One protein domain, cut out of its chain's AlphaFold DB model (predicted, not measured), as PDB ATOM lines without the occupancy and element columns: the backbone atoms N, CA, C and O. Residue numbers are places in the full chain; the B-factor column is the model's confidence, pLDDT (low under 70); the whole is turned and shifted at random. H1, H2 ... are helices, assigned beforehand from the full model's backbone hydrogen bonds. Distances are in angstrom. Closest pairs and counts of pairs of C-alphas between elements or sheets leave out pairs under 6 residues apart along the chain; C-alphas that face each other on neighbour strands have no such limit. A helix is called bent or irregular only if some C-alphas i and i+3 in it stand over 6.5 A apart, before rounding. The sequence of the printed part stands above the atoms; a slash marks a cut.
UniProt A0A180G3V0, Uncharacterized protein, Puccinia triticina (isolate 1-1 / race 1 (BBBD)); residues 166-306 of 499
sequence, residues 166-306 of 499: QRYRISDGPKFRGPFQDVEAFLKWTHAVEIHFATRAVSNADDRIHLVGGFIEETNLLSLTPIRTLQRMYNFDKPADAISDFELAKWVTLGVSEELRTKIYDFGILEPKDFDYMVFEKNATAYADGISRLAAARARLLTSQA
ATOM      1  N   GLN A 166      15.515  77.652 106.046       56.56
ATOM      2  CA  GLN A 166      15.612  79.099 105.772       56.56
ATOM      3  C   GLN A 166      16.957  79.717 106.192       56.56
ATOM      4  O   GLN A 166      17.363  80.745 105.653       56.56
ATOM      5  N   ARG A 167      17.652  79.126 107.173       58.56
ATOM      6  CA  ARG A 167      18.990  79.566 107.610       58.56
ATOM      7  C   ARG A 167      20.123  78.802 106.928       58.56
ATOM      8  O   ARG A 167      21.276  79.222 107.034       58.56
ATOM      9  N   TYR A 168      19.821  77.692 106.262       70.25
ATOM     10  CA  TYR A 168      20.825  76.870 105.610       70.25
ATOM     11  C   TYR A 168      21.205  77.451 104.249       70.25
ATOM     12  O   TYR A 168      20.389  77.556 103.335       70.25
ATOM     13  N   ARG A 169      22.475  77.821 104.089       69.75
ATOM     14  CA  ARG A 169      22.983  78.346 102.824       69.75
ATOM     15  C   ARG A 169      23.250  77.215 101.835       69.75
ATOM     16  O   ARG A 169      24.301  76.587 101.858       69.75
ATOM     17  N   ILE A 170      22.313  77.022 100.909       68.12
ATOM     18  CA  ILE A 170      22.427  76.093  99.768       68.12
ATOM     19  C   ILE A 170      23.659  76.413  98.884       68.12
ATOM     20  O   ILE A 170      24.184  75.541  98.194       68.12
ATOM     21  N   SER A 171      24.172  77.651  98.935       63.06
ATOM     22  CA  SER A 171      25.441  78.059  98.308       63.06
ATOM     23  C   SER A 171      26.678  77.332  98.836       63.06
ATOM     24  O   SER A 171      27.680  77.274  98.133       63.06
ATOM     25  N   ASP A 172      26.623  76.809 100.062       73.00
ATOM     26  CA  ASP A 172      27.792  76.291 100.777       73.00
ATOM     27  C   ASP A 172      28.001  74.781 100.542       73.00
ATOM     28  O   ASP A 172      28.922  74.193 101.116       73.00
ATOM     29  N   GLY A 173      27.136  74.147  99.740       77.44
ATOM     30  CA  GLY A 173      27.180  72.724  99.402       77.44
ATOM     31  C   GLY A 173      27.758  72.415  98.014       77.44
ATOM     32  O   GLY A 173      27.904  73.308  97.175       77.44
ATOM     33  N   PRO A 174      28.108  71.142  97.754       80.25
ATOM     34  CA  PRO A 174      28.749  70.717  96.511       80.25
ATOM     35  C   PRO A 174      27.789  70.841  95.321       80.25
ATOM     36  O   PRO A 174      26.775  70.152  95.261       80.25
ATOM     37  N   LYS A 175      28.111  71.697  94.347       82.62
ATOM     38  CA  LYS A 175      27.264  71.938  93.167       82.62
ATOM     39  C   LYS A 175      27.547  70.956  92.028       82.62
ATOM     40  O   LYS A 175      28.701  70.813  91.627       82.62
ATOM     41  N   PHE A 176      26.505  70.346  91.459       77.88
ATOM     42  CA  PHE A 176      26.620  69.506  90.260       77.88
ATOM     43  C   PHE A 176      26.367  70.307  88.976       77.88
ATOM     44  O   PHE A 176      25.283  70.864  88.794       77.88
ATOM     45  N   ARG A 177      27.363  70.328  88.079       69.88
ATOM     46  CA  ARG A 177      27.338  71.014  86.771       69.88
ATOM     47  C   ARG A 177      27.844  70.124  85.634       69.88
ATOM     48  O   ARG A 177      28.769  70.487  84.911       69.88
ATOM     49  N   GLY A 178      27.274  68.930  85.515       60.50
ATOM     50  CA  GLY A 178      27.583  67.989  84.438       60.50
ATOM     51  C   GLY A 178      26.331  67.275  83.931       60.50
ATOM     52  O   GLY A 178      25.265  67.411  84.533       60.50
ATOM     53  N   PRO A 179      26.424  66.515  82.831       60.00
ATOM     54  CA  PRO A 179      25.393  65.560  82.459       60.00
ATOM     55  C   PRO A 179      25.465  64.339  83.386       60.00
ATOM     56  O   PRO A 179      26.542  63.832  83.677       60.00
ATOM     57  N   PHE A 180      24.321  63.791  83.784       58.44
ATOM     58  CA  PHE A 180      24.241  62.590  84.639       58.44
ATOM     59  C   PHE A 180      24.755  61.301  83.980       58.44
ATOM     60  O   PHE A 180      24.890  60.269  84.629       58.44
ATOM     61  N   GLN A 181      25.034  61.371  82.679       54.66
ATOM     62  CA  GLN A 181      25.676  60.325  81.885       54.66
ATOM     63  C   GLN A 181      27.187  60.239  82.170       54.66
ATOM     64  O   GLN A 181      27.795  59.202  81.915       54.66
ATOM     65  N   ASP A 182      27.792  61.300  82.719       62.91
ATOM     66  CA  ASP A 182      29.151  61.264  83.259       62.91
ATOM     67  C   ASP A 182      29.121  60.598  84.642       62.91
ATOM     68  O   ASP A 182      29.005  61.243  85.689       62.91
ATOM     69  N   VAL A 183      29.178  59.265  84.620       53.81
ATOM     70  CA  VAL A 183      29.114  58.408  85.810       53.81
ATOM     71  C   VAL A 183      30.227  58.751  86.806       53.81
ATOM     72  O   VAL A 183      30.003  58.706  88.012       53.81
ATOM     73  N   GLU A 184      31.417  59.133  86.332       60.38
ATOM     74  CA  GLU A 184      32.546  59.451  87.207       60.38
ATOM     75  C   GLU A 184      32.348  60.802  87.912       60.38
ATOM     76  O   GLU A 184      32.542  60.896  89.128       60.38
ATOM     77  N   ALA A 185      31.913  61.839  87.188       67.44
ATOM     78  CA  ALA A 185      31.586  63.132  87.786       67.44
ATOM     79  C   ALA A 185      30.389  63.037  88.744       67.44
ATOM     80  O   ALA A 185      30.412  63.642  89.821       67.44
ATOM     81  N   PHE A 186      29.365  62.257  88.382       64.81
ATOM     82  CA  PHE A 186      28.188  62.043  89.218       64.81
ATOM     83  C   PHE A 186      28.542  61.326  90.526       64.81
ATOM     84  O   PHE A 186      28.229  61.847  91.591       64.81
ATOM     85  N   LEU A 187      29.283  60.209  90.478       64.56
ATOM     86  CA  LEU A 187      29.708  59.483  91.684       64.56
ATOM     87  C   LEU A 187      30.590  60.339  92.608       64.56
ATOM     88  O   LEU A 187      30.402  60.324  93.826       64.56
ATOM     89  N   LYS A 188      31.516  61.133  92.049       74.12
ATOM     90  CA  LYS A 188      32.335  62.082  92.830       74.12
ATOM     91  C   LYS A 188      31.474  63.134  93.531       74.12
ATOM     92  O   LYS A 188      31.727  63.454  94.692       74.12
ATOM     93  N   TRP A 189      30.453  63.658  92.853       83.81
ATOM     94  CA  TRP A 189      29.509  64.597  93.455       83.81
ATOM     95  C   TRP A 189      28.639  63.934  94.531       83.81
ATOM     96  O   TRP A 189      28.518  64.490  95.621       83.81
ATOM     97  N   THR A 190      28.107  62.733  94.286       69.62
ATOM     98  CA  THR A 190      27.339  61.957  95.273       69.62
ATOM     99  C   THR A 190      28.139  61.759  96.561       69.62
ATOM    100  O   THR A 190      27.647  62.057  97.648       69.62
ATOM    101  N   HIS A 191      29.409  61.370  96.446       66.69
ATOM    102  CA  HIS A 191      30.286  61.211  97.602       66.69
ATOM    103  C   HIS A 191      30.566  62.544  98.325       66.69
ATOM    104  O   HIS A 191      30.551  62.615  99.556       66.69
ATOM    105  N   ALA A 192      30.744  63.644  97.581       74.38
ATOM    106  CA  ALA A 192      30.877  64.975  98.173       74.38
ATOM    107  C   ALA A 192      29.606  65.413  98.931       74.38
ATOM    108  O   ALA A 192      29.710  66.046  99.982       74.38
ATOM    109  N   VAL A 193      28.412  65.058  98.439       78.06
ATOM    110  CA  VAL A 193      27.119  65.291  99.107       78.06
ATOM    111  C   VAL A 193      27.010  64.484 100.407       78.06
ATOM    112  O   VAL A 193      26.597  65.027 101.433       78.06
ATOM    113  N   GLU A 194      27.428  63.218 100.409       72.12
ATOM    114  CA  GLU A 194      27.468  62.379 101.615       72.12
ATOM    115  C   GLU A 194      28.382  62.974 102.696       72.12
ATOM    116  O   GLU A 194      27.955  63.140 103.843       72.12
ATOM    117  N   ILE A 195      29.603  63.376 102.318       74.75
ATOM    118  CA  ILE A 195      30.553  64.073 103.200       74.75
ATOM    119  C   ILE A 195      29.951  65.391 103.706       74.75
ATOM    120  O   ILE A 195      30.071  65.720 104.890       74.75
ATOM    121  N   HIS A 196      29.269  66.149 102.846       81.00
ATOM    122  CA  HIS A 196      28.621  67.401 103.231       81.00
ATOM    123  C   HIS A 196      27.524  67.178 104.284       81.00
ATOM    124  O   HIS A 196      27.439  67.917 105.266       81.00
ATOM    125  N   PHE A 197      26.726  66.118 104.146       81.31
ATOM    126  CA  PHE A 197      25.713  65.770 105.138       81.31
ATOM    127  C   PHE A 197      26.298  65.257 106.453       81.31
ATOM    128  O   PHE A 197      25.819  65.664 107.512       81.31
ATOM    129  N   ALA A 198      27.360  64.450 106.406       73.75
ATOM    130  CA  ALA A 198      28.067  64.003 107.605       73.75
ATOM    131  C   ALA A 198      28.693  65.183 108.375       73.75
ATOM    132  O   ALA A 198      28.499  65.312 109.582       73.75
ATOM    133  N   THR A 199      29.377  66.096 107.677       76.62
ATOM    134  CA  THR A 199      30.042  67.268 108.284       76.62
ATOM    135  C   THR A 199      29.074  68.338 108.794       76.62
ATOM    136  O   THR A 199      29.408  69.069 109.726       76.62
ATOM    137  N   ARG A 200      27.866  68.437 108.224       76.75
ATOM    138  CA  ARG A 200      26.808  69.366 108.664       76.75
ATOM    139  C   ARG A 200      25.757  68.720 109.582       76.75
ATOM    140  O   ARG A 200      24.779  69.383 109.915       76.75
ATOM    141  N   ALA A 201      25.951  67.459 109.984       73.56
ATOM    142  CA  ALA A 201      25.021  66.666 110.797       73.56
ATOM    143  C   ALA A 201      23.574  66.609 110.247       73.56
ATOM    144  O   ALA A 201      22.604  66.535 111.008       73.56
ATOM    145  N   VAL A 202      23.420  66.619 108.914       73.38
ATOM    146  CA  VAL A 202      22.113  66.527 108.242       73.38
ATOM    147  C   VAL A 202      21.614  65.085 108.313       73.38
ATOM    148  O   VAL A 202      21.905  64.258 107.449       73.38
ATOM    149  N   SER A 203      20.899  64.777 109.393       67.69
ATOM    150  CA  SER A 203      20.398  63.435 109.707       67.69
ATOM    151  C   SER A 203      18.963  63.204 109.234       67.69
ATOM    152  O   SER A 203      18.632  62.091 108.828       67.69
ATOM    153  N   ASN A 204      18.114  64.237 109.230       75.25
ATOM    154  CA  ASN A 204      16.759  64.130 108.701       75.25
ATOM    155  C   ASN A 204      16.781  63.903 107.178       75.25
ATOM    156  O   ASN A 204      17.359  64.687 106.427       75.25
ATOM    157  N   ALA A 205      16.146  62.823 106.724       62.06
ATOM    158  CA  ALA A 205      16.170  62.425 105.322       62.06
ATOM    159  C   ALA A 205      15.433  63.420 104.403       62.06
ATOM    160  O   ALA A 205      15.862  63.630 103.269       62.06
ATOM    161  N   ASP A 206      14.354  64.047 104.884       62.38
ATOM    162  CA  ASP A 206      13.572  65.017 104.109       62.38
ATOM    163  C   ASP A 206      14.433  66.263 103.849       62.38
ATOM    164  O   ASP A 206      14.572  66.698 102.706       62.38
ATOM    165  N   ASP A 207      15.101  66.778 104.890       69.62
ATOM    166  CA  ASP A 207      16.050  67.892 104.781       69.62
ATOM    167  C   ASP A 207      17.199  67.554 103.815       69.62
ATOM    168  O   ASP A 207      17.603  68.402 103.020       69.62
ATOM    169  N   ARG A 208      17.699  66.306 103.822       72.69
ATOM    170  CA  ARG A 208      18.717  65.854 102.855       72.69
ATOM    171  C   ARG A 208      18.206  65.991 101.422       72.69
ATOM    172  O   ARG A 208      18.904  66.611 100.630       72.69
ATOM    173  N   ILE A 209      17.006  65.506 101.086       69.94
ATOM    174  CA  ILE A 209      16.450  65.669  99.726       69.94
ATOM    175  C   ILE A 209      16.347  67.139  99.326       69.94
ATOM    176  O   ILE A 209      16.815  67.492  98.246       69.94
ATOM    177  N   HIS A 210      15.781  67.996 100.181       69.88
ATOM    178  CA  HIS A 210      15.617  69.419  99.865       69.88
ATOM    179  C   HIS A 210      16.971  70.085  99.570       69.88
ATOM    180  O   HIS A 210      17.097  70.878  98.636       69.88
ATOM    181  N   LEU A 211      18.008  69.714 100.327       77.06
ATOM    182  CA  LEU A 211      19.364  70.204 100.118       77.06
ATOM    183  C   LEU A 211      20.030  69.615  98.868       77.06
ATOM    184  O   LEU A 211      20.641  70.381  98.129       77.06
ATOM    185  N   VAL A 212      19.882  68.314  98.572       74.19
ATOM    186  CA  VAL A 212      20.407  67.745  97.314       74.19
ATOM    187  C   VAL A 212      19.719  68.363  96.100       74.19
ATOM    188  O   VAL A 212      20.400  68.676  95.126       74.19
ATOM    189  N   GLY A 213      18.408  68.613  96.180       71.06
ATOM    190  CA  GLY A 213      17.672  69.384  95.181       71.06
ATOM    191  C   GLY A 213      18.365  70.721  94.922       71.06
ATOM    192  O   GLY A 213      18.853  70.975  93.827       71.06
ATOM    193  N   GLY A 214      18.569  71.519  95.971       71.69
ATOM    194  CA  GLY A 214      19.312  72.776  95.869       71.69
ATOM    195  C   GLY A 214      20.790  72.653  95.442       71.69
ATOM    196  O   GLY A 214      21.405  73.666  95.104       71.69
ATOM    197  N   PHE A 215      21.402  71.466  95.454       79.44
ATOM    198  CA  PHE A 215      22.797  71.239  95.051       79.44
ATOM    199  C   PHE A 215      22.971  70.915  93.557       79.44
ATOM    200  O   PHE A 215      24.076  71.055  93.028       79.44
ATOM    201  N   ILE A 216      21.903  70.547  92.854       73.19
ATOM    202  CA  ILE A 216      21.906  70.369  91.399       73.19
ATOM    203  C   ILE A 216      21.584  71.719  90.729       73.19
ATOM    204  O   ILE A 216      20.829  72.528  91.265       73.19
ATOM    205  N   GLU A 217      22.195  72.016  89.578       68.38
ATOM    206  CA  GLU A 217      21.870  73.221  88.798       68.38
ATOM    207  C   GLU A 217      20.485  73.101  88.121       68.38
ATOM    208  O   GLU A 217      20.067  72.014  87.733       68.38
ATOM    209  N   GLU A 218      19.749  74.208  87.988       56.75
ATOM    210  CA  GLU A 218      18.299  74.208  87.694       56.75
ATOM    211  C   GLU A 218      17.894  73.440  86.424       56.75
ATOM    212  O   GLU A 218      16.883  72.739  86.414       56.75
ATOM    213  N   THR A 219      18.710  73.514  85.370       52.72
ATOM    214  CA  THR A 219      18.509  72.809  84.089       52.72
ATOM    215  C   THR A 219      18.603  71.289  84.203       52.72
ATOM    216  O   THR A 219      18.064  70.564  83.373       52.72
ATOM    217  N   ASN A 220      19.298  70.807  85.227       58.94
ATOM    218  CA  ASN A 220      19.550  69.399  85.482       58.94
ATOM    219  C   ASN A 220      18.505  68.794  86.436       58.94
ATOM    220  O   ASN A 220      18.258  67.589  86.384       58.94
ATOM    221  N   LEU A 221      17.874  69.617  87.283       61.34
ATOM    222  CA  LEU A 221      16.889  69.166  88.268       61.34
ATOM    223  C   LEU A 221      15.625  68.589  87.655       61.34
ATOM    224  O   LEU A 221      15.137  67.594  88.163       61.34
ATOM    225  N   LEU A 222      15.086  69.208  86.605       63.88
ATOM    226  CA  LEU A 222      13.756  68.863  86.090       63.88
ATOM    227  C   LEU A 222      13.690  67.456  85.482       63.88
ATOM    228  O   LEU A 222      12.609  66.875  85.420       63.88
ATOM    229  N   SER A 223      14.839  66.910  85.076       63.16
ATOM    230  CA  SER A 223      14.909  65.609  84.418       63.16
ATOM    231  C   SER A 223      14.616  64.432  85.355       63.16
ATOM    232  O   SER A 223      15.118  64.352  86.479       63.16
ATOM    233  N   LEU A 224      13.834  63.465  84.868       58.53
ATOM    234  CA  LEU A 224      13.416  62.278  85.625       58.53
ATOM    235  C   LEU A 224      14.564  61.418  86.178       58.53
ATOM    236  O   LEU A 224      14.436  60.792  87.233       58.53
ATOM    237  N   THR A 225      15.679  61.331  85.451       63.28
ATOM    238  CA  THR A 225      16.788  60.413  85.754       63.28
ATOM    239  C   THR A 225      17.533  60.761  87.058       63.28
ATOM    240  O   THR A 225      17.662  59.874  87.909       63.28
ATOM    241  N   PRO A 226      17.967  62.014  87.297       63.12
ATOM    242  CA  PRO A 226      18.481  62.479  88.591       63.12
ATOM    243  C   PRO A 226      17.516  62.238  89.729       63.12
ATOM    244  O   PRO A 226      17.892  61.654  90.740       63.12
ATOM    245  N   ILE A 227      16.265  62.656  89.553       64.19
ATOM    246  CA  ILE A 227      15.283  62.661  90.630       64.19
ATOM    247  C   ILE A 227      14.981  61.233  91.078       64.19
ATOM    248  O   ILE A 227      15.042  60.954  92.273       64.19
ATOM    249  N   ARG A 228      14.773  60.296  90.143       64.69
ATOM    250  CA  ARG A 228      14.629  58.869  90.481       64.69
ATOM    251  C   ARG A 228      15.890  58.279  91.109       64.69
ATOM    252  O   ARG A 228      15.784  57.381  91.941       64.69
ATOM    253  N   THR A 229      17.076  58.786  90.773       64.75
ATOM    254  CA  THR A 229      18.324  58.378  91.438       64.75
ATOM    255  C   THR A 229      18.359  58.877  92.889       64.75
ATOM    256  O   THR A 229      18.642  58.090  93.790       64.75
ATOM    257  N   LEU A 230      17.966  60.129  93.155       63.72
ATOM    258  CA  LEU A 230      17.858  60.685  94.512       63.72
ATOM    259  C   LEU A 230      16.757  60.010  95.347       63.72
ATOM    260  O   LEU A 230      16.976  59.692  96.514       63.72
ATOM    261  N   GLN A 231      15.600  59.735  94.743       66.00
ATOM    262  CA  GLN A 231      14.493  58.995  95.352       66.00
ATOM    263  C   GLN A 231      14.948  57.592  95.775       66.00
ATOM    264  O   GLN A 231      14.686  57.178  96.899       66.00
ATOM    265  N   ARG A 232      15.701  56.885  94.918       62.25
ATOM    266  CA  ARG A 232      16.293  55.572  95.230       62.25
ATOM    267  C   ARG A 232      17.368  55.647  96.320       62.25
ATOM    268  O   ARG A 232      17.425  54.749  97.151       62.25
ATOM    269  N   MET A 233      18.172  56.713  96.369       59.16
ATOM    270  CA  MET A 233      19.116  56.947  97.473       59.16
ATOM    271  C   MET A 233      18.405  57.187  98.817       59.16
ATOM    272  O   MET A 233      18.878  56.720  99.849       59.16
ATOM    273  N   TYR A 234      17.274  57.898  98.827       59.84
ATOM    274  CA  TYR A 234      16.470  58.126 100.037       59.84
ATOM    275  C   TYR A 234      15.665  56.886 100.454       59.84
ATOM    276  O   TYR A 234      15.531  56.610 101.645       59.84
ATOM    277  N   ASN A 235      15.150  56.118  99.488       57.62
ATOM    278  CA  ASN A 235      14.369  54.902  99.727       57.62
ATOM    279  C   ASN A 235      15.232  53.665 100.055       57.62
ATOM    280  O   ASN A 235      14.705  52.562 100.052       57.62
ATOM    281  N   PHE A 236      16.525  53.810 100.368       46.38
ATOM    282  CA  PHE A 236      17.430  52.675 100.616       46.38
ATOM    283  C   PHE A 236      16.911  51.676 101.677       46.38
ATOM    284  O   PHE A 236      17.019  50.471 101.475       46.38
ATOM    285  N   ASP A 237      16.285  52.176 102.752       47.06
ATOM    286  CA  ASP A 237      15.662  51.374 103.825       47.06
ATOM    287  C   ASP A 237      14.116  51.472 103.846       47.06
ATOM    288  O   ASP A 237      13.471  51.132 104.841       47.06
ATOM    289  N   LYS A 238      13.490  51.979 102.775       56.00
ATOM    290  CA  LYS A 238      12.027  52.145 102.660       56.00
ATOM    291  C   LYS A 238      11.497  51.343 101.463       56.00
ATOM    292  O   LYS A 238      12.230  51.147 100.498       56.00
ATOM    293  N   PRO A 239      10.232  50.878 101.468       53.69
ATOM    294  CA  PRO A 239       9.648  50.270 100.273       53.69
ATOM    295  C   PRO A 239       9.713  51.246  99.088       53.69
ATOM    296  O   PRO A 239       9.619  52.460  99.277       53.69
ATOM    297  N   ALA A 240       9.880  50.715  97.873       54.69
ATOM    298  CA  ALA A 240      10.187  51.505  96.674       54.69
ATOM    299  C   ALA A 240       9.180  52.642  96.398       54.69
ATOM    300  O   ALA A 240       9.577  53.690  95.888       54.69
ATOM    301  N   ASP A 241       7.928  52.458  96.824       58.09
ATOM    302  CA  ASP A 241       6.794  53.368  96.620       58.09
ATOM    303  C   ASP A 241       6.580  54.374  97.774       58.09
ATOM    304  O   ASP A 241       5.543  55.029  97.854       58.09
ATOM    305  N   ALA A 242       7.536  54.518  98.703       61.00
ATOM    306  CA  ALA A 242       7.387  55.370  99.895       61.00
ATOM    307  C   ALA A 242       7.264  56.886  99.616       61.00
ATOM    308  O   ALA A 242       7.022  57.660 100.544       61.00
ATOM    309  N   ILE A 243       7.455  57.314  98.365       64.06
ATOM    310  CA  ILE A 243       7.299  58.694  97.894       64.06
ATOM    311  C   ILE A 243       6.496  58.627  96.597       64.06
ATOM    312  O   ILE A 243       6.956  58.003  95.641       64.06
ATOM    313  N   SER A 244       5.330  59.271  96.559       75.56
ATOM    314  CA  SER A 244       4.540  59.389  95.333       75.56
ATOM    315  C   SER A 244       5.194  60.356  94.347       75.56
ATOM    316  O   SER A 244       5.844  61.321  94.750       75.56
ATOM    317  N   ASP A 245       4.952  60.152  93.053       76.12
ATOM    318  CA  ASP A 245       5.401  61.058  91.987       76.12
ATOM    319  C   ASP A 245       4.937  62.519  92.214       76.12
ATOM    320  O   ASP A 245       5.641  63.461  91.852       76.12
ATOM    321  N   PHE A 246       3.806  62.721  92.901       77.38
ATOM    322  CA  PHE A 246       3.319  64.035  93.336       77.38
ATOM    323  C   PHE A 246       4.191  64.677  94.433       77.38
ATOM    324  O   PHE A 246       4.618  65.824  94.290       77.38
ATOM    325  N   GLU A 247       4.503  63.961  95.525       73.88
ATOM    326  CA  GLU A 247       5.405  64.496  96.565       73.88
ATOM    327  C   GLU A 247       6.821  64.708  96.008       73.88
ATOM    328  O   GLU A 247       7.487  65.682  96.352       73.88
ATOM    329  N   LEU A 248       7.243  63.860  95.068       73.88
ATOM    330  CA  LEU A 248       8.489  64.008  94.330       73.88
ATOM    331  C   LEU A 248       8.525  65.328  93.535       73.88
ATOM    332  O   LEU A 248       9.454  66.120  93.698       73.88
ATOM    333  N   ALA A 249       7.492  65.617  92.738       76.19
ATOM    334  CA  ALA A 249       7.373  66.860  91.972       76.19
ATOM    335  C   ALA A 249       7.280  68.112  92.858       76.19
ATOM    336  O   ALA A 249       7.865  69.153  92.546       76.19
ATOM    337  N   LYS A 250       6.608  68.012  94.005       75.25
ATOM    338  CA  LYS A 250       6.563  69.063  95.028       75.25
ATOM    339  C   LYS A 250       7.953  69.361  95.598       75.25
ATOM    340  O   LYS A 250       8.317  70.529  95.722       75.25
ATOM    341  N   TRP A 251       8.771  68.346  95.877       70.94
ATOM    342  CA  TRP A 251      10.153  68.545  96.340       70.94
ATOM    343  C   TRP A 251      11.059  69.137  95.254       70.94
ATOM    344  O   TRP A 251      11.847  70.038  95.541       70.94
ATOM    345  N   VAL A 252      10.900  68.709  93.998       74.75
ATOM    346  CA  VAL A 252      11.578  69.314  92.836       74.75
ATOM    347  C   VAL A 252      11.208  70.794  92.710       74.75
ATOM    348  O   VAL A 252      12.085  71.645  92.571       74.75
ATOM    349  N   THR A 253       9.925  71.121  92.870       77.00
ATOM    350  CA  THR A 253       9.400  72.496  92.843       77.00
ATOM    351  C   THR A 253       9.964  73.374  93.967       77.00
ATOM    352  O   THR A 253      10.088  74.586  93.799       77.00
ATOM    353  N   LEU A 254      10.361  72.797  95.105       68.81
ATOM    354  CA  LEU A 254      11.052  73.526  96.175       68.81
ATOM    355  C   LEU A 254      12.546  73.758  95.881       68.81
ATOM    356  O   LEU A 254      13.119  74.693  96.438       68.81
ATOM    357  N   GLY A 255      13.161  72.940  95.019       66.06
ATOM    358  CA  GLY A 255      14.576  73.029  94.636       66.06
ATOM    359  C   GLY A 255      14.887  73.946  93.445       66.06
ATOM    360  O   GLY A 255      16.043  74.335  93.282       66.06
ATOM    361  N   VAL A 256      13.894  74.301  92.622       71.75
ATOM    362  CA  VAL A 256      14.066  75.224  91.480       71.75
ATOM    363  C   VAL A 256      14.073  76.704  91.894       71.75
ATOM    364  O   VAL A 256      13.697  77.056  93.014       71.75
ATOM    365  N   SER A 257      14.486  77.591  90.982       72.12
ATOM    366  CA  SER A 257      14.458  79.043  91.198       72.12
ATOM    367  C   SER A 257      13.056  79.584  91.474       72.12
ATOM    368  O   SER A 257      12.058  79.084  90.961       72.12
ATOM    369  N   GLU A 258      12.997  80.683  92.232       74.56
ATOM    370  CA  GLU A 258      11.762  81.417  92.543       74.56
ATOM    371  C   GLU A 258      10.941  81.757  91.280       74.56
ATOM    372  O   GLU A 258       9.737  81.527  91.261       74.56
ATOM    373  N   GLU A 259      11.578  82.232  90.196       78.19
ATOM    374  CA  GLU A 259      10.882  82.621  88.949       78.19
ATOM    375  C   GLU A 259      10.212  81.414  88.257       78.19
ATOM    376  O   GLU A 259       9.149  81.571  87.653       78.19
ATOM    377  N   LEU A 260      10.786  80.206  88.374       80.12
ATOM    378  CA  LEU A 260      10.176  78.970  87.872       80.12
ATOM    379  C   LEU A 260       9.135  78.410  88.847       80.12
ATOM    380  O   LEU A 260       8.058  77.997  88.420       80.12
ATOM    381  N   ARG A 261       9.426  78.441  90.150       81.44
ATOM    382  CA  ARG A 261       8.522  77.972  91.204       81.44
ATOM    383  C   ARG A 261       7.188  78.709  91.168       81.44
ATOM    384  O   ARG A 261       6.148  78.061  91.209       81.44
ATOM    385  N   THR A 262       7.210  80.034  91.020       84.38
ATOM    386  CA  THR A 262       5.992  80.838  90.865       84.38
ATOM    387  C   THR A 262       5.181  80.383  89.651       84.38
ATOM    388  O   THR A 262       3.998  80.121  89.796       84.38
ATOM    389  N   LYS A 263       5.807  80.130  88.490       82.62
ATOM    390  CA  LYS A 263       5.088  79.605  87.310       82.62
ATOM    391  C   LYS A 263       4.475  78.223  87.525       82.62
ATOM    392  O   LYS A 263       3.398  77.958  87.004       82.62
ATOM    393  N   ILE A 264       5.144  77.344  88.271       84.44
ATOM    394  CA  ILE A 264       4.617  76.007  88.579       84.44
ATOM    395  C   ILE A 264       3.310  76.098  89.383       84.44
ATOM    396  O   ILE A 264       2.394  75.318  89.120       84.44
ATOM    397  N   TYR A 265       3.198  77.068  90.298       84.31
ATOM    398  CA  TYR A 265       1.970  77.324  91.057       84.31
ATOM    399  C   TYR A 265       0.937  78.155  90.274       84.31
ATOM    400  O   TYR A 265      -0.209  77.729  90.187       84.31
ATOM    401  N   ASP A 266       1.329  79.266  89.637       84.19
ATOM    402  CA  ASP A 266       0.434  80.151  88.862       84.19
ATOM    403  C   ASP A 266      -0.343  79.402  87.764       84.19
ATOM    404  O   ASP A 266      -1.492  79.727  87.473       84.19
ATOM    405  N   PHE A 267       0.291  78.407  87.132       81.88
ATOM    406  CA  PHE A 267      -0.313  77.578  86.082       81.88
ATOM    407  C   PHE A 267      -0.818  76.216  86.589       81.88
ATOM    408  O   PHE A 267      -1.141  75.353  85.774       81.88
ATOM    409  N   GLY A 268      -0.868  75.999  87.909       79.56
ATOM    410  CA  GLY A 268      -1.422  74.786  88.518       79.56
ATOM    411  C   GLY A 268      -0.748  73.485  88.069       79.56
ATOM    412  O   GLY A 268      -1.401  72.448  88.024       79.56
ATOM    413  N   ILE A 269       0.546  73.503  87.715       83.06
ATOM    414  CA  ILE A 269       1.243  72.350  87.102       83.06
ATOM    415  C   ILE A 269       1.366  71.174  88.091       83.06
ATOM    416  O   ILE A 269       1.454  70.019  87.680       83.06
ATOM    417  N   LEU A 270       1.345  71.461  89.397       81.44
ATOM    418  CA  LEU A 270       1.285  70.459  90.468       81.44
ATOM    419  C   LEU A 270      -0.133  69.946  90.764       81.44
ATOM    420  O   LEU A 270      -0.267  68.890  91.371       81.44
ATOM    421  N   GLU A 271      -1.181  70.666  90.363       75.88
ATOM    422  CA  GLU A 271      -2.570  70.407  90.763       75.88
ATOM    423  C   GLU A 271      -3.454  69.569  89.795       75.88
ATOM    424  O   GLU A 271      -4.654  69.465  90.069       75.88
ATOM    425  N   PRO A 272      -2.971  68.923  88.700       77.06
ATOM    426  CA  PRO A 272      -3.813  68.011  87.927       77.06
ATOM    427  C   PRO A 272      -4.403  66.884  88.782       77.06
ATOM    428  O   PRO A 272      -3.692  66.198  89.516       77.06
ATOM    429  N   LYS A 273      -5.710  66.654  88.623       68.19
ATOM    430  CA  LYS A 273      -6.463  65.589  89.309       68.19
ATOM    431  C   LYS A 273      -5.866  64.194  89.079       68.19
ATOM    432  O   LYS A 273      -5.867  63.376  89.994       68.19
ATOM    433  N   ASP A 274      -5.341  63.970  87.878       79.62
ATOM    434  CA  ASP A 274      -4.574  62.792  87.488       79.62
ATOM    435  C   ASP A 274      -3.113  63.232  87.295       79.62
ATOM    436  O   ASP A 274      -2.703  63.639  86.206       79.62
ATOM    437  N   PHE A 275      -2.344  63.259  88.388       82.25
ATOM    438  CA  PHE A 275      -0.967  63.754  88.373       82.25
ATOM    439  C   PHE A 275      -0.022  62.780  87.646       82.25
ATOM    440  O   PHE A 275       0.194  61.660  88.109       82.25
ATOM    441  N   ASP A 276       0.596  63.238  86.554       81.94
ATOM    442  CA  ASP A 276       1.665  62.532  85.836       81.94
ATOM    443  C   ASP A 276       2.972  63.337  85.899       81.94
ATOM    444  O   ASP A 276       3.053  64.479  85.426       81.94
ATOM    445  N   TYR A 277       4.020  62.709  86.439       81.19
ATOM    446  CA  TYR A 277       5.352  63.299  86.513       81.19
ATOM    447  C   TYR A 277       5.909  63.670  85.126       81.19
ATOM    448  O   TYR A 277       6.553  64.708  84.987       81.19
ATOM    449  N   MET A 278       5.640  62.875  84.082       80.31
ATOM    450  CA  MET A 278       6.109  63.153  82.716       80.31
ATOM    451  C   MET A 278       5.548  64.479  82.182       80.31
ATOM    452  O   MET A 278       6.249  65.244  81.512       80.31
ATOM    453  N   VAL A 279       4.273  64.755  82.478       84.94
ATOM    454  CA  VAL A 279       3.578  65.986  82.075       84.94
ATOM    455  C   VAL A 279       4.095  67.175  82.885       84.94
ATOM    456  O   VAL A 279       4.373  68.227  82.305       84.94
ATOM    457  N   PHE A 280       4.302  66.992  84.193       86.75
ATOM    458  CA  PHE A 280       4.951  67.981  85.056       86.75
ATOM    459  C   PHE A 280       6.354  68.353  84.543       86.75
ATOM    460  O   PHE A 280       6.613  69.533  84.307       86.75
ATOM    461  N   GLU A 281       7.230  67.373  84.289       83.50
ATOM    462  CA  GLU A 281       8.594  67.578  83.773       83.50
ATOM    463  C   GLU A 281       8.585  68.342  82.447       83.50
ATOM    464  O   GLU A 281       9.288  69.347  82.307       83.50
ATOM    465  N   LYS A 282       7.758  67.910  81.487       84.38
ATOM    466  CA  LYS A 282       7.627  68.561  80.177       84.38
ATOM    467  C   LYS A 282       7.228  70.032  80.315       84.38
ATOM    468  O   LYS A 282       7.848  70.899  79.696       84.38
ATOM    469  N   ASN A 283       6.209  70.315  81.125       85.69
ATOM    470  CA  ASN A 283       5.677  71.664  81.289       85.69
ATOM    471  C   ASN A 283       6.657  72.558  82.064       85.69
ATOM    472  O   ASN A 283       6.990  73.648  81.599       85.69
ATOM    473  N   ALA A 284       7.189  72.083  83.194       84.50
ATOM    474  CA  ALA A 284       8.182  72.808  83.984       84.50
ATOM    475  C   ALA A 284       9.450  73.115  83.167       84.50
ATOM    476  O   ALA A 284       9.948  74.241  83.213       84.50
ATOM    477  N   THR A 285       9.925  72.169  82.350       83.19
ATOM    478  CA  THR A 285      11.085  72.372  81.464       83.19
ATOM    479  C   THR A 285      10.804  73.439  80.409       83.19
ATOM    480  O   THR A 285      11.636  74.321  80.204       83.19
ATOM    481  N   ALA A 286       9.616  73.445  79.795       84.19
ATOM    482  CA  ALA A 286       9.231  74.487  78.841       84.19
ATOM    483  C   ALA A 286       9.208  75.895  79.476       84.19
ATOM    484  O   ALA A 286       9.658  76.864  78.855       84.19
ATOM    485  N   TYR A 287       8.750  76.021  80.728       84.12
ATOM    486  CA  TYR A 287       8.797  77.291  81.460       84.12
ATOM    487  C   TYR A 287      10.222  77.693  81.874       84.12
ATOM    488  O   TYR A 287      10.565  78.871  81.750       84.12
ATOM    489  N   ALA A 288      11.064  76.747  82.301       82.00
ATOM    490  CA  ALA A 288      12.473  76.983  82.635       82.00
ATOM    491  C   ALA A 288      13.273  77.489  81.422       82.00
ATOM    492  O   ALA A 288      14.033  78.460  81.510       82.00
ATOM    493  N   ASP A 289      13.027  76.887  80.260       81.75
ATOM    494  CA  ASP A 289      13.543  77.328  78.970       81.75
ATOM    495  C   ASP A 289      13.056  78.737  78.614       81.75
ATOM    496  O   ASP A 289      13.841  79.567  78.151       81.75
ATOM    497  N   GLY A 290      11.773  79.031  78.838       82.31
ATOM    498  CA  GLY A 290      11.195  80.359  78.630       82.31
ATOM    499  C   GLY A 290      11.868  81.434  79.489       82.31
ATOM    500  O   GLY A 290      12.271  82.477  78.967       82.31
ATOM    501  N   ILE A 291      12.061  81.156  80.782       81.25
ATOM    502  CA  ILE A 291      12.784  82.024  81.725       81.25
ATOM    503  C   ILE A 291      14.228  82.228  81.260       81.25
ATOM    504  O   ILE A 291      14.679  83.366  81.137       81.25
ATOM    505  N   SER A 292      14.933  81.151  80.909       80.50
ATOM    506  CA  SER A 292      16.330  81.201  80.457       80.50
ATOM    507  C   SER A 292      16.499  82.023  79.172       80.50
ATOM    508  O   SER A 292      17.401  82.860  79.069       80.50
ATOM    509  N   ARG A 293      15.591  81.858  78.200       81.06
ATOM    510  CA  ARG A 293      15.555  82.655  76.959       81.06
ATOM    511  C   ARG A 293      15.264  84.128  77.248       81.06
ATOM    512  O   ARG A 293      15.906  84.998  76.657       81.06
ATOM    513  N   LEU A 294      14.349  84.422  78.174       83.00
ATOM    514  CA  LEU A 294      14.008  85.787  78.574       83.00
ATOM    515  C   LEU A 294      15.155  86.463  79.341       83.00
ATOM    516  O   LEU A 294      15.470  87.619  79.067       83.00
ATOM    517  N   ALA A 295      15.840  85.745  80.233       78.31
ATOM    518  CA  ALA A 295      17.050  86.204  80.910       78.31
ATOM    519  C   ALA A 295      18.178  86.504  79.905       78.31
ATOM    520  O   ALA A 295      18.783  87.577  79.955       78.31
ATOM    521  N   ALA A 296      18.401  85.625  78.922       79.25
ATOM    522  CA  ALA A 296      19.358  85.858  77.842       79.25
ATOM    523  C   ALA A 296      18.976  87.064  76.957       79.25
ATOM    524  O   ALA A 296      19.848  87.837  76.555       79.25
ATOM    525  N   ALA A 297      17.685  87.275  76.677       80.75
ATOM    526  CA  ALA A 297      17.197  88.445  75.945       80.75
ATOM    527  C   ALA A 297      17.377  89.750  76.746       80.75
ATOM    528  O   ALA A 297      17.900  90.727  76.207       80.75
ATOM    529  N   ARG A 298      17.041  89.749  78.046       80.19
ATOM    530  CA  ARG A 298      17.301  90.853  78.991       80.19
ATOM    531  C   ARG A 298      18.801  91.188  79.040       80.19
ATOM    532  O   ARG A 298      19.172  92.350  78.895       80.19
ATOM    533  N   ALA A 299      19.674  90.182  79.137       76.62
ATOM    534  CA  ALA A 299      21.127  90.370  79.106       76.62
ATOM    535  C   ALA A 299      21.608  90.995  77.782       76.62
ATOM    536  O   ALA A 299      22.393  91.946  77.792       76.62
ATOM    537  N   ARG A 300      21.098  90.530  76.631       76.56
ATOM    538  CA  ARG A 300      21.397  91.129  75.316       76.56
ATOM    539  C   ARG A 300      20.933  92.583  75.222       76.56
ATOM    540  O   ARG A 300      21.682  93.388  74.681       76.56
ATOM    541  N   LEU A 301      19.768  92.928  75.776       71.31
ATOM    542  CA  LEU A 301      19.258  94.306  75.832       71.31
ATOM    543  C   LEU A 301      20.127  95.221  76.705       71.31
ATOM    544  O   LEU A 301      20.436  96.338  76.301       71.31
ATOM    545  N   LEU A 302      20.601  94.744  77.857       62.19
ATOM    546  CA  LEU A 302      21.562  95.489  78.679       62.19
ATOM    547  C   LEU A 302      22.908  95.664  77.952       62.19
ATOM    548  O   LEU A 302      23.512  96.735  77.992       62.19
ATOM    549  N   THR A 303      23.347  94.644  77.205       56.81
ATOM    550  CA  THR A 303      24.574  94.717  76.395       56.81
ATOM    551  C   THR A 303      24.409  95.625  75.165       56.81
ATOM    552  O   THR A 303      25.368  96.269  74.746       56.81
ATOM    553  N   SER A 304      23.211  95.720  74.578       54.16
ATOM    554  CA  SER A 304      22.933  96.613  73.446       54.16
ATOM    555  C   SER A 304      22.705  98.058  73.887       54.16
ATOM    556  O   SER A 304      23.191  98.962  73.213       54.16
ATOM    557  N   GLN A 305      22.112  98.303  75.060       54.28
ATOM    558  CA  GLN A 305      22.108  99.627  75.696       54.28
ATOM    559  C   GLN A 305      23.536 100.088  76.035       54.28
ATOM    560  O   GLN A 305      23.894 101.236  75.766       54.28
ATOM    561  N   ALA A 306      24.404  99.182  76.499       48.56
ATOM    562  CA  ALA A 306      25.831  99.470  76.666       48.56
ATOM    563  C   ALA A 306      26.559  99.778  75.337       48.56
ATOM    564  O   ALA A 306      27.543 100.510  75.357       48.56
TER     565      ALA A 306
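Overview. This is residues 166 to 306 of the 499 residues of an uncharacterized protein of Puccinia triticina (isolate 1-1 / race 1 (BBBD)) (UniProt A0A180G3V0). A cluster of short helices, H2 to H6, sits with H5 in its midst, and the long helix H7 starts beside H5, passes H6 and runs out of the cluster, so that residues 293 to 306 stick out as a bare arm. H1 lies at another side of the cluster, near H2, after an unnamed stretch of residues 166 to 182. The printed part has 141 residues with seven named helices, H1 to H7 in order along the chain, and no named strand: the class is all helix. The whole is compact, with a radius of gyration of the C-alphas of 16.4 A and spans of 54 by 38 by 33 A.

Along the chain. After residues 166 to 182, H1 covers residues 183 to 199, 24.2 A long, from C-alpha 183 at (29.114, 58.408, 85.810). H2 is residues 205 to 215, 15.1 A, and H3 residues 218 to 221, 5.3 A. H4, residues 224 to 237, is 21.3 A long and irregular: C-alphas 234 and 237 are 7.8 A apart. H5 is residues 245 to 255, 15.3 A, from C-alpha 245 at (5.401, 61.058, 91.987), and H6 residues 258 to 266, 12.0 A. H7, residues 277 to 306, is 42.7 A long and ends with C-alpha 306 at (25.831, 99.470, 76.666).

Arrangement. H5 is the hub, touching five helices. It touches H2 at a steep tilt of 53 degrees, the same way, with C-alphas of Gly 213 and Gly 255 closest at 4.8 A. H3 and H5 only just touch, with 3 pairs of C-alphas within 8 A, Leu 221 and Val 252 closest at 7.0 A. H4, with residues 227 to 231 alone, only just touches H5, with 3 such pairs, the closest C-alphas being those of Ile 227 and Leu 248, 7.9 A apart. H5 and H6 form a helical hairpin and only just touch, with 3 such pairs, Thr 253 and Arg 261 closest at 5.8 A. H7 touches H5 with residues 277 to 280 alone, at a shallow tilt of 19 degrees, Asp 245 and Tyr 277 closest at 5.9 A. H7 touches H6 with residues 284 to 291 alone, Leu 260 and Ala 288 closest at 6.1 A. H1 is close to but not clearly touching H2, Phe 197 and Arg 208 closest at 7.4 A, and is apart from H5. In H1, H2, H5 and H7 every O i to N i+4 pair is within hydrogen-bond range; in H4 it is 9 of 10 and in H6 4 of 5, and H3 is too short for such a pair.

Size, cuts and confidence. The C-alphas farthest apart, of Pro 239 and Ala 306, are 56.9 A apart. The printed part has no cut and no long link. Mean pLDDT of the printed part is 71.4; 59 residues are under 70, among them 177 to 187 and 217 to 243.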